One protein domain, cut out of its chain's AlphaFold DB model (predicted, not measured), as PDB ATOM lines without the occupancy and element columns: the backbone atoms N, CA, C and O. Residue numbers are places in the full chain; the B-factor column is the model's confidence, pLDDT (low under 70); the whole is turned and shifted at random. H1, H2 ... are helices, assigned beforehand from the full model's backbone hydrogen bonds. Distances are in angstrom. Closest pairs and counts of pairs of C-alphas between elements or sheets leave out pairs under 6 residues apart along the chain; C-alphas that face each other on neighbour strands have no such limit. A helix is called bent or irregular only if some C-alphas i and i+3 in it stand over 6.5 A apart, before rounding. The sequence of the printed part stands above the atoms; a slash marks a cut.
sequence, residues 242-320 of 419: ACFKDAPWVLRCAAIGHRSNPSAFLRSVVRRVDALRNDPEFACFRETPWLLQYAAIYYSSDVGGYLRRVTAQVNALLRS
ATOM      1  N   ALA A 242      91.591 166.919 142.037       88.88
ATOM      2  CA  ALA A 242      92.839 167.439 142.601       88.88
ATOM      3  C   ALA A 242      94.079 166.584 142.255       88.88
ATOM      4  O   ALA A 242      95.196 167.101 142.195       88.88
ATOM      5  N   CYS A 243      93.901 165.290 141.963       85.31
ATOM      6  CA  CYS A 243      94.972 164.397 141.507       85.31
ATOM      7  C   CYS A 243      95.586 164.779 140.141       85.31
ATOM      8  O   CYS A 243      96.666 164.292 139.803       85.31
ATOM      9  N   PHE A 244      94.942 165.663 139.370       88.88
ATOM     10  CA  PHE A 244      95.441 166.180 138.091       88.88
ATOM     11  C   PHE A 244      96.067 167.577 138.193       88.88
ATOM     12  O   PHE A 244      96.406 168.154 137.161       88.88
ATOM     13  N   LYS A 245      96.270 168.121 139.401       82.94
ATOM     14  CA  LYS A 245      96.840 169.468 139.597       82.94
ATOM     15  C   LYS A 245      98.191 169.663 138.895       82.94
ATOM     16  O   LYS A 245      98.421 170.703 138.284       82.94
ATOM     17  N   ASP A 246      99.038 168.634 138.907       80.69
ATOM     18  CA  ASP A 246     100.346 168.630 138.231       80.69
ATOM     19  C   ASP A 246     100.279 168.098 136.784       80.69
ATOM     20  O   ASP A 246     101.296 167.955 136.104       80.69
ATOM     21  N   ALA A 247      99.073 167.803 136.293       84.75
ATOM     22  CA  ALA A 247      98.794 167.280 134.961       84.75
ATOM     23  C   ALA A 247      97.663 168.074 134.269       84.75
ATOM     24  O   ALA A 247      96.664 167.485 133.845       84.75
ATOM     25  N   PRO A 248      97.808 169.404 134.082       82.81
ATOM     26  CA  PRO A 248      96.761 170.257 133.502       82.81
ATOM     27  C   PRO A 248      96.349 169.834 132.083       82.81
ATOM     28  O   PRO A 248      95.235 170.108 131.639       82.81
ATOM     29  N   TRP A 249      97.220 169.112 131.370       84.94
ATOM     30  CA  TRP A 249      96.906 168.520 130.072       84.94
ATOM     31  C   TRP A 249      95.739 167.518 130.133       84.94
ATOM     32  O   TRP A 249      94.968 167.448 129.181       84.94
ATOM     33  N   VAL A 250      95.543 166.804 131.250       90.75
ATOM     34  CA  VAL A 250      94.415 165.871 131.434       90.75
ATOM     35  C   VAL A 250      93.087 166.628 131.470       90.75
ATOM     36  O   VAL A 250      92.129 166.241 130.798       90.75
ATOM     37  N   LEU A 251      93.047 167.751 132.197       91.19
ATOM     38  CA  LEU A 251      91.868 168.619 132.271       91.19
ATOM     39  C   LEU A 251      91.541 169.215 130.897       91.19
ATOM     40  O   LEU A 251      90.380 169.238 130.490       91.19
ATOM     41  N   ARG A 252      92.569 169.618 130.135       88.56
ATOM     42  CA  ARG A 252      92.412 170.075 128.743       88.56
ATOM     43  C   ARG A 252      91.816 168.986 127.852       88.56
ATOM     44  O   ARG A 252      90.884 169.269 127.104       88.56
ATOM     45  N   CYS A 253      92.304 167.745 127.940       86.50
ATOM     46  CA  CYS A 253      91.746 166.625 127.177       86.50
ATOM     47  C   CYS A 253      90.251 166.432 127.465       86.50
ATOM     48  O   CYS A 253      89.471 166.266 126.529       86.50
ATOM     49  N   ALA A 254      89.843 166.518 128.734       91.38
ATOM     50  CA  ALA A 254      88.437 166.440 129.116       91.38
ATOM     51  C   ALA A 254      87.619 167.610 128.543       91.38
ATOM     52  O   ALA A 254      86.608 167.391 127.877       91.38
ATOM     53  N   ALA A 255      88.087 168.845 128.743       90.12
ATOM     54  CA  ALA A 255      87.398 170.061 128.311       90.12
ATOM     55  C   ALA A 255      87.265 170.196 126.783       90.12
ATOM     56  O   ALA A 255      86.354 170.868 126.300       90.12
ATOM     57  N   ILE A 256      88.164 169.581 126.009       85.38
ATOM     58  CA  ILE A 256      88.147 169.649 124.543       85.38
ATOM     59  C   ILE A 256      87.445 168.426 123.945       85.38
ATOM     60  O   ILE A 256      86.517 168.580 123.155       85.38
ATOM     61  N   GLY A 257      87.875 167.218 124.319       83.38
ATOM     62  CA  GLY A 257      87.420 165.965 123.705       83.38
ATOM     63  C   GLY A 257      86.131 165.395 124.298       83.38
ATOM     64  O   GLY A 257      85.459 164.602 123.646       83.38
ATOM     65  N   HIS A 258      85.758 165.807 125.514       86.50
ATOM     66  CA  HIS A 258      84.615 165.260 126.254       86.50
ATOM     67  C   HIS A 258      83.669 166.358 126.752       86.50
ATOM     68  O   HIS A 258      83.115 166.261 127.842       86.50
ATOM     69  N   ARG A 259      83.453 167.399 125.936       80.25
ATOM     70  CA  ARG A 259      82.671 168.603 126.281       80.25
ATOM     71  C   ARG A 259      81.277 168.355 126.843       80.25
ATOM     72  O   ARG A 259      80.826 169.129 127.676       80.25
ATOM     73  N   SER A 260      80.588 167.313 126.386       84.06
ATOM     74  CA  SER A 260      79.239 167.003 126.866       84.06
ATOM     75  C   SER A 260      79.226 166.514 128.315       84.06
ATOM     76  O   SER A 260      78.236 166.722 129.011       84.06
ATOM     77  N   ASN A 261      80.299 165.859 128.779       90.69
ATOM     78  CA  ASN A 261      80.422 165.389 130.157       90.69
ATOM     79  C   ASN A 261      81.895 165.158 130.566       90.69
ATOM     80  O   ASN A 261      82.342 164.009 130.697       90.69
ATOM     81  N   PRO A 262      82.673 166.235 130.774       93.19
ATOM     82  CA  PRO A 262      84.101 166.123 131.052       93.19
ATOM     83  C   PRO A 262      84.373 165.480 132.418       93.19
ATOM     84  O   PRO A 262      85.310 164.692 132.547       93.19
ATOM     85  N   SER A 263      83.523 165.729 133.419       94.56
ATOM     86  CA  SER A 263      83.655 165.140 134.755       94.56
ATOM     87  C   SER A 263      83.487 163.618 134.735       94.56
ATOM     88  O   SER A 263      84.279 162.907 135.347       94.56
ATOM     89  N   ALA A 264      82.509 163.078 133.994       92.69
ATOM     90  CA  ALA A 264      82.357 161.625 133.865       92.69
ATOM     91  C   ALA A 264      83.573 160.977 133.187       92.69
ATOM     92  O   ALA A 264      84.026 159.908 133.609       92.69
ATOM     93  N   PHE A 265      84.137 161.637 132.171       94.00
ATOM     94  CA  PHE A 265      85.385 161.194 131.563       94.00
ATOM     95  C   PHE A 265      86.532 161.178 132.583       94.00
ATOM     96  O   PHE A 265      87.178 160.138 132.734       94.00
ATOM     97  N   LEU A 266      86.748 162.264 133.331       95.50
ATOM     98  CA  LEU A 266      87.813 162.342 134.335       95.50
ATOM     99  C   LEU A 266      87.655 161.291 135.436       95.50
ATOM    100  O   LEU A 266      88.626 160.606 135.745       95.50
ATOM    101  N   ARG A 267      86.440 161.058 135.947       96.00
ATOM    102  CA  ARG A 267      86.159 159.953 136.886       96.00
ATOM    103  C   ARG A 267      86.589 158.603 136.329       96.00
ATOM    104  O   ARG A 267      87.167 157.781 137.039       96.00
ATOM    105  N   SER A 268      86.336 158.368 135.039       93.44
ATOM    106  CA  SER A 268      86.765 157.135 134.379       93.44
ATOM    107  C   SER A 268      88.292 157.007 134.339       93.44
ATOM    108  O   SER A 268      88.806 155.908 134.548       93.44
ATOM    109  N   VAL A 269      89.008 158.116 134.126       94.25
ATOM    110  CA  VAL A 269      90.476 158.164 134.131       94.25
ATOM    111  C   VAL A 269      91.015 157.916 135.537       94.25
ATOM    112  O   VAL A 269      91.861 157.040 135.686       94.25
ATOM    113  N   VAL A 270      90.487 158.601 136.560       93.50
ATOM    114  CA  VAL A 270      90.863 158.401 137.975       93.50
ATOM    115  C   VAL A 270      90.736 156.929 138.351       93.50
ATOM    116  O   VAL A 270      91.720 156.305 138.736       93.50
ATOM    117  N   ARG A 271      89.568 156.324 138.102       93.44
ATOM    118  CA  ARG A 271      89.319 154.907 138.400       93.44
ATOM    119  C   ARG A 271      90.327 153.972 137.727       93.44
ATOM    120  O   ARG A 271      90.788 153.020 138.350       93.44
ATOM    121  N   ARG A 272      90.658 154.210 136.450       92.88
ATOM    122  CA  ARG A 272      91.649 153.396 135.721       92.88
ATOM    123  C   ARG A 272      93.048 153.576 136.306       92.88
ATOM    124  O   ARG A 272      93.741 152.588 136.510       92.88
ATOM    125  N   VAL A 273      93.457 154.811 136.588       91.50
ATOM    126  CA  VAL A 273      94.775 155.105 137.169       91.50
ATOM    127  C   VAL A 273      94.909 154.485 138.559       91.50
ATOM    128  O   VAL A 273      95.929 153.860 138.839       91.50
ATOM    129  N   ASP A 274      93.883 154.580 139.402       90.75
ATOM    130  CA  ASP A 274      93.892 153.985 140.741       90.75
ATOM    131  C   ASP A 274      93.951 152.458 140.688       90.75
ATOM    132  O   ASP A 274      94.721 151.848 141.431       90.75
ATOM    133  N   ALA A 275      93.211 151.830 139.768       90.69
ATOM    134  CA  ALA A 275      93.312 150.390 139.541       90.69
ATOM    135  C   ALA A 275      94.751 149.980 139.179       90.69
ATOM    136  O   ALA A 275      95.295 149.065 139.790       90.69
ATOM    137  N   LEU A 276      95.405 150.707 138.266       90.31
ATOM    138  CA  LEU A 276      96.788 150.429 137.857       90.31
ATOM    139  C   LEU A 276      97.802 150.674 138.976       90.31
ATOM    140  O   LEU A 276      98.762 149.924 139.108       90.31
ATOM    141  N   ARG A 277      97.620 151.719 139.792       87.69
ATOM    142  CA  ARG A 277      98.523 152.005 140.922       87.69
ATOM    143  C   ARG A 277      98.487 150.897 141.973       87.69
ATOM    144  O   ARG A 277      99.526 150.602 142.580       87.69
ATOM    145  N   ASN A 278      97.311 150.313 142.182       89.75
ATOM    146  CA  ASN A 278      97.082 149.247 143.151       89.75
ATOM    147  C   ASN A 278      97.450 147.856 142.614       89.75
ATOM    148  O   ASN A 278      97.705 146.958 143.412       89.75
ATOM    149  N   ASP A 279      97.545 147.691 141.297       91.88
ATOM    150  CA  ASP A 279      97.977 146.448 140.666       91.88
ATOM    151  C   ASP A 279      99.490 146.202 140.879       91.88
ATOM    152  O   ASP A 279     100.321 147.035 140.486       91.88
ATOM    153  N   PRO A 280      99.893 145.071 141.497       90.75
ATOM    154  CA  PRO A 280     101.300 144.709 141.652       90.75
ATOM    155  C   PRO A 280     102.067 144.600 140.327       90.75
ATOM    156  O   PRO A 280     103.265 144.889 140.309       90.75
ATOM    157  N   GLU A 281     101.405 144.230 139.225       89.81
ATOM    158  CA  GLU A 281     102.023 144.113 137.897       89.81
ATOM    159  C   GLU A 281     102.614 145.454 137.432       89.81
ATOM    160  O   GLU A 281     103.713 145.516 136.873       89.81
ATOM    161  N   PHE A 282     101.915 146.553 137.722       88.25
ATOM    162  CA  PHE A 282     102.264 147.899 137.268       88.25
ATOM    163  C   PHE A 282     102.966 148.737 138.343       88.25
ATOM    164  O   PHE A 282     103.146 149.944 138.172       88.25
ATOM    165  N   ALA A 283     103.449 148.113 139.424       84.19
ATOM    166  CA  ALA A 283     104.115 148.811 140.525       84.19
ATOM    167  C   ALA A 283     105.323 149.662 140.077       84.19
ATOM    168  O   ALA A 283     105.582 150.715 140.660       84.19
ATOM    169  N   CYS A 284     106.022 149.259 139.008       78.12
ATOM    170  CA  CYS A 284     107.144 150.011 138.432       78.12
ATOM    171  C   CYS A 284     106.758 151.395 137.868       78.12
ATOM    172  O   CYS A 284     107.633 152.235 137.672       78.12
ATOM    173  N   PHE A 285     105.465 151.655 137.655       83.00
ATOM    174  CA  PHE A 285     104.939 152.909 137.115       83.00
ATOM    175  C   PHE A 285     104.421 153.885 138.171       83.00
ATOM    176  O   PHE A 285     103.999 154.986 137.817       83.00
ATOM    177  N   ARG A 286     104.449 153.525 139.462       80.81
ATOM    178  CA  ARG A 286     103.927 154.385 140.543       80.81
ATOM    179  C   ARG A 286     104.617 155.750 140.598       80.81
ATOM    180  O   ARG A 286     103.948 156.755 140.806       80.81
ATOM    181  N   GLU A 287     105.915 155.778 140.308       75.19
ATOM    182  CA  GLU A 287     106.733 156.998 140.221       75.19
ATOM    183  C   GLU A 287     106.614 157.708 138.861       75.19
ATOM    184  O   GLU A 287     107.293 158.694 138.590       75.19
ATOM    185  N   THR A 288     105.761 157.211 137.960       79.38
ATOM    186  CA  THR A 288     105.521 157.788 136.630       79.38
ATOM    187  C   THR A 288     104.022 158.042 136.396       79.38
ATOM    188  O   THR A 288     103.440 157.476 135.464       79.38
ATOM    189  N   PRO A 289     103.365 158.909 137.201       81.12
ATOM    190  CA  PRO A 289     101.913 159.107 137.134       81.12
ATOM    191  C   PRO A 289     101.419 159.525 135.746       81.12
ATOM    192  O   PRO A 289     100.358 159.087 135.306       81.12
ATOM    193  N   TRP A 290     102.219 160.316 135.021       84.69
ATOM    194  CA  TRP A 290     101.877 160.785 133.680       84.69
ATOM    195  C   TRP A 290     101.670 159.634 132.684       84.69
ATOM    196  O   TRP A 290     100.809 159.742 131.817       84.69
ATOM    197  N   LEU A 291     102.415 158.525 132.797       86.81
ATOM    198  CA  LEU A 291     102.303 157.396 131.868       86.81
ATOM    199  C   LEU A 291     101.041 156.579 132.142       86.81
ATOM    200  O   LEU A 291     100.378 156.142 131.205       86.81
ATOM    201  N   LEU A 292     100.678 156.422 133.419       89.50
ATOM    202  CA  LEU A 292      99.409 155.803 133.802       89.50
ATOM    203  C   LEU A 292      98.228 156.635 133.294       89.50
ATOM    204  O   LEU A 292      97.303 156.085 132.702       89.50
ATOM    205  N   GLN A 293      98.291 157.961 133.459       90.56
ATOM    206  CA  GLN A 293      97.290 158.892 132.930       90.56
ATOM    207  C   GLN A 293      97.213 158.820 131.398       90.56
ATOM    208  O   GLN A 293      96.129 158.674 130.840       90.56
ATOM    209  N   TYR A 294      98.359 158.854 130.715       87.62
ATOM    210  CA  TYR A 294      98.451 158.749 129.258       87.62
ATOM    211  C   TYR A 294      97.828 157.447 128.745       87.62
ATOM    212  O   TYR A 294      96.983 157.468 127.850       87.62
ATOM    213  N   ALA A 295      98.174 156.315 129.359       89.44
ATOM    214  CA  ALA A 295      97.626 155.016 128.998       89.44
ATOM    215  C   ALA A 295      96.109 154.939 129.262       89.44
ATOM    216  O   ALA A 295      95.354 154.468 128.414       89.44
ATOM    217  N   ALA A 296      95.644 155.465 130.400       90.69
ATOM    218  CA  ALA A 296      94.230 155.485 130.769       90.69
ATOM    219  C   ALA A 296      93.353 156.353 129.849       90.69
ATOM    220  O   ALA A 296      92.145 156.103 129.758       90.69
ATOM    221  N   ILE A 297      93.942 157.358 129.194       88.62
ATOM    222  CA  ILE A 297      93.266 158.259 128.255       88.62
ATOM    223  C   ILE A 297      93.289 157.675 126.840       88.62
ATOM    224  O   ILE A 297      92.231 157.457 126.255       88.62
ATOM    225  N   TYR A 298      94.475 157.378 126.303       85.00
ATOM    226  CA  TYR A 298      94.638 157.040 124.883       85.00
ATOM    227  C   TYR A 298      94.498 155.548 124.568       85.00
ATOM    228  O   TYR A 298      94.210 155.190 123.431       85.00
ATOM    229  N   TYR A 299      94.651 154.676 125.565       86.88
ATOM    230  CA  TYR A 299      94.560 153.219 125.413       86.88
ATOM    231  C   TYR A 299      93.493 152.638 126.341       86.88
ATOM    232  O   TYR A 299      93.635 151.542 126.871       86.88
ATOM    233  N   SER A 300      92.411 153.394 126.551       84.44
ATOM    234  CA  SER A 300      91.368 153.103 127.542       84.44
ATOM    235  C   SER A 300      90.680 151.738 127.387       84.44
ATOM    236  O   SER A 300      90.134 151.237 128.370       84.44
ATOM    237  N   SER A 301      90.727 151.128 126.196       84.44
ATOM    238  CA  SER A 301      90.208 149.784 125.909       84.44
ATOM    239  C   SER A 301      91.118 148.643 126.383       84.44
ATOM    240  O   SER A 301      90.612 147.579 126.721       84.44
ATOM    241  N   ASP A 302      92.439 148.853 126.435       86.38
ATOM    242  CA  ASP A 302      93.435 147.862 126.871       86.38
ATOM    243  C   ASP A 302      94.666 148.556 127.481       86.38
ATOM    244  O   ASP A 302      95.782 148.550 126.946       86.38
ATOM    245  N   VAL A 303      94.444 149.197 128.631       88.62
ATOM    246  CA  VAL A 303      95.479 149.987 129.310       88.62
ATOM    247  C   VAL A 303      96.637 149.094 129.765       88.62
ATOM    248  O   VAL A 303      97.806 149.421 129.553       88.62
ATOM    249  N   GLY A 304      96.315 147.934 130.346       89.25
ATOM    250  CA  GLY A 304      97.308 146.975 130.827       89.25
ATOM    251  C   GLY A 304      98.129 146.358 129.695       89.25
ATOM    252  O   GLY A 304      99.345 146.234 129.819       89.25
ATOM    253  N   GLY A 305      97.509 146.019 128.560       90.19
ATOM    254  CA  GLY A 305      98.240 145.507 127.404       90.19
ATOM    255  C   GLY A 305      99.174 146.544 126.786       90.19
ATOM    256  O   GLY A 305     100.298 146.190 126.424       90.19
ATOM    257  N   TYR A 306      98.783 147.824 126.732       89.75
ATOM    258  CA  TYR A 306      99.708 148.898 126.352       89.75
ATOM    259  C   TYR A 306     100.919 148.955 127.291       89.75
ATOM    260  O   TYR A 306     102.056 148.874 126.821       89.75
ATOM    261  N   LEU A 307     100.699 149.015 128.608       91.06
ATOM    262  CA  LEU A 307     101.790 149.087 129.586       91.06
ATOM    263  C   LEU A 307     102.709 147.859 129.525       91.06
ATOM    264  O   LEU A 307     103.929 148.017 129.521       91.06
ATOM    265  N   ARG A 308     102.155 146.647 129.377       92.25
ATOM    266  CA  ARG A 308     102.938 145.416 129.163       92.25
ATOM    267  C   ARG A 308     103.828 145.505 127.929       92.25
ATOM    268  O   ARG A 308     105.004 145.151 128.007       92.25
ATOM    269  N   ARG A 309     103.300 145.993 126.797       90.19
ATOM    270  CA  ARG A 309     104.082 146.168 125.560       90.19
ATOM    271  C   ARG A 309     105.230 147.151 125.759       90.19
ATOM    272  O   ARG A 309     106.361 146.827 125.401       90.19
ATOM    273  N   VAL A 310     104.962 148.309 126.365       88.69
ATOM    274  CA  VAL A 310     105.996 149.316 126.649       88.69
ATOM    275  C   VAL A 310     107.077 148.720 127.558       88.69
ATOM    276  O   VAL A 310     108.260 148.790 127.226       88.69
ATOM    277  N   THR A 311     106.696 148.053 128.650       89.12
ATOM    278  CA  THR A 311     107.636 147.387 129.567       89.12
ATOM    279  C   THR A 311     108.474 146.324 128.864       89.12
ATOM    280  O   THR A 311     109.689 146.272 129.052       89.12
ATOM    281  N   ALA A 312     107.860 145.480 128.033       89.56
ATOM    282  CA  ALA A 312     108.565 144.440 127.291       89.56
ATOM    283  C   ALA A 312     109.613 145.034 126.339       89.56
ATOM    284  O   ALA A 312     110.751 144.562 126.311       89.56
ATOM    285  N   GLN A 313     109.263 146.101 125.615       89.94
ATOM    286  CA  GLN A 313     110.188 146.791 124.715       89.94
ATOM    287  C   GLN A 313     111.332 147.470 125.477       89.94
ATOM    288  O   GLN A 313     112.495 147.290 125.115       89.94
ATOM    289  N   VAL A 314     111.047 148.179 126.574       88.50
ATOM    290  CA  VAL A 314     112.096 148.789 127.409       88.50
ATOM    291  C   VAL A 314     113.023 147.721 127.994       88.50
ATOM    292  O   VAL A 314     114.242 147.882 127.956       88.50
ATOM    293  N   ASN A 315     112.483 146.594 128.465       88.31
ATOM    294  CA  ASN A 315     113.282 145.478 128.974       88.31
ATOM    295  C   ASN A 315     114.145 144.826 127.887       88.31
ATOM    296  O   ASN A 315     115.293 144.464 128.155       88.31
ATOM    297  N   ALA A 316     113.636 144.701 126.660       89.75
ATOM    298  CA  ALA A 316     114.423 144.230 125.524       89.75
ATOM    299  C   ALA A 316     115.597 145.181 125.230       89.75
ATOM    300  O   ALA A 316     116.737 144.733 125.094       89.75
ATOM    301  N   LEU A 317     115.353 146.495 125.239       89.50
ATOM    302  CA  LEU A 317     116.393 147.512 125.054       89.50
ATOM    303  C   LEU A 317     117.419 147.514 126.198       89.50
ATOM    304  O   LEU A 317     118.616 147.618 125.945       89.50
ATOM    305  N   LEU A 318     116.981 147.325 127.447       85.94
ATOM    306  CA  LEU A 318     117.865 147.198 128.613       85.94
ATOM    307  C   LEU A 318     118.764 145.957 128.549       85.94
ATOM    308  O   LEU A 318     119.872 145.974 129.093       85.94
ATOM    309  N   ARG A 319     118.308 144.873 127.915       88.25
ATOM    310  CA  ARG A 319     119.104 143.654 127.706       88.25
ATOM    311  C   ARG A 319     120.050 143.772 126.515       88.25
ATOM    312  O   ARG A 319     121.066 143.081 126.505       88.25
ATOM    313  N   SER A 320     119.768 144.665 125.567       89.50
ATOM    314  CA  SER A 320     120.623 144.872 124.402       89.50
ATOM    315  C   SER A 320     122.030 145.349 124.811       89.50
ATOM    316  O   SER A 320     122.160 146.319 125.570       89.50
TER     317      SER A 320
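Overview. This is residues 242 to 320 of the 419 residues of an uncharacterized protein of Phycisphaerae bacterium (UniProt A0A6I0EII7). A small helical body is built on the long helix H2, with the shorter H4 packed across H2's residues 269 to 276 near the middle of the whole, H1 at the beginning of H2 and the short H3 at the corner by its end. The second long helix, H5, packs on H4 with its residues 303 to 307 and leaves the body as an arm; residues 312 to 320, of which 312 to 319 belong to H5, stick out free, and without them the body spans 34 by 23 by 16 A. The 79 printed residues have five named helices, H1 to H5 in that order, and no named strand; the class is all helix. The whole is only just compact, close to loose, with a radius of gyration of the C-alphas of 13.5 A and spans of 46 by 21 by 20 A.

Arrangement. H1, residues 248 to 257, touches H2, residues 262 to 278, at a steep tilt of 47 degrees, opposite ways; their closest C-alphas, of Ala 254 and Pro 262, are 4.8 A apart. Of H2, residues 262 to 266 alone touch H1. H2 and H3, residues 280 to 285, touch only at the corner by their link, with the C-alphas of Leu 276 and Phe 282 closest at 6.1 A. H2 also touches H4, residues 289 to 298, with its residues 269 to 276 alone; the closest C-alphas, of Val 269 and Ala 296, are 5.7 A apart, and the tilt is steep at 54 degrees, opposite ways. H1 and H4 are close but not clearly touching, with a shallow tilt of 9 degrees, the same way; their closest C-alphas, of Val 250 and Gln 293, are 7.7 A apart. H5, residues 303 to 319, touches H4 with residues 303 to 307 alone, at a steep tilt of 55 degrees, opposite ways; the closest C-alphas, of Ala 295 and Val 303, are 5.5 A apart. H1 is apart from H3 and from H5. In H1, H2, H4 and H5 every O i to N i+4 pair is within hydrogen-bond range; in H3 it is 0 of 2, beside 2 of 3 O i to N i+3 pairs.

Along the chain. H1 begins at C-alpha 248, (96.761, 170.257, 133.502), and is 14.2 A long from first to last C-alpha. H2 is 24.5 A long and ends at C-alpha 278, (97.082, 149.247, 143.151). H3 is 10.1 A long and irregular: C-alphas 281 and 284 are 7.8 A apart. H4 is 14.4 A long. H5 is 24.5 A long and ends at C-alpha 319, (119.104, 143.654, 127.706).

Size, cuts and confidence. The two C-alphas farthest apart, of Ser 260 and Ser 320, are 47.0 A apart. Without residues 312 to 320, the body spans 34 by 23 by 16 A. The printed part has no cut, and the four links between named helices are tight. The mean pLDDT of the printed part is 88.2, and no printed residue is under 70.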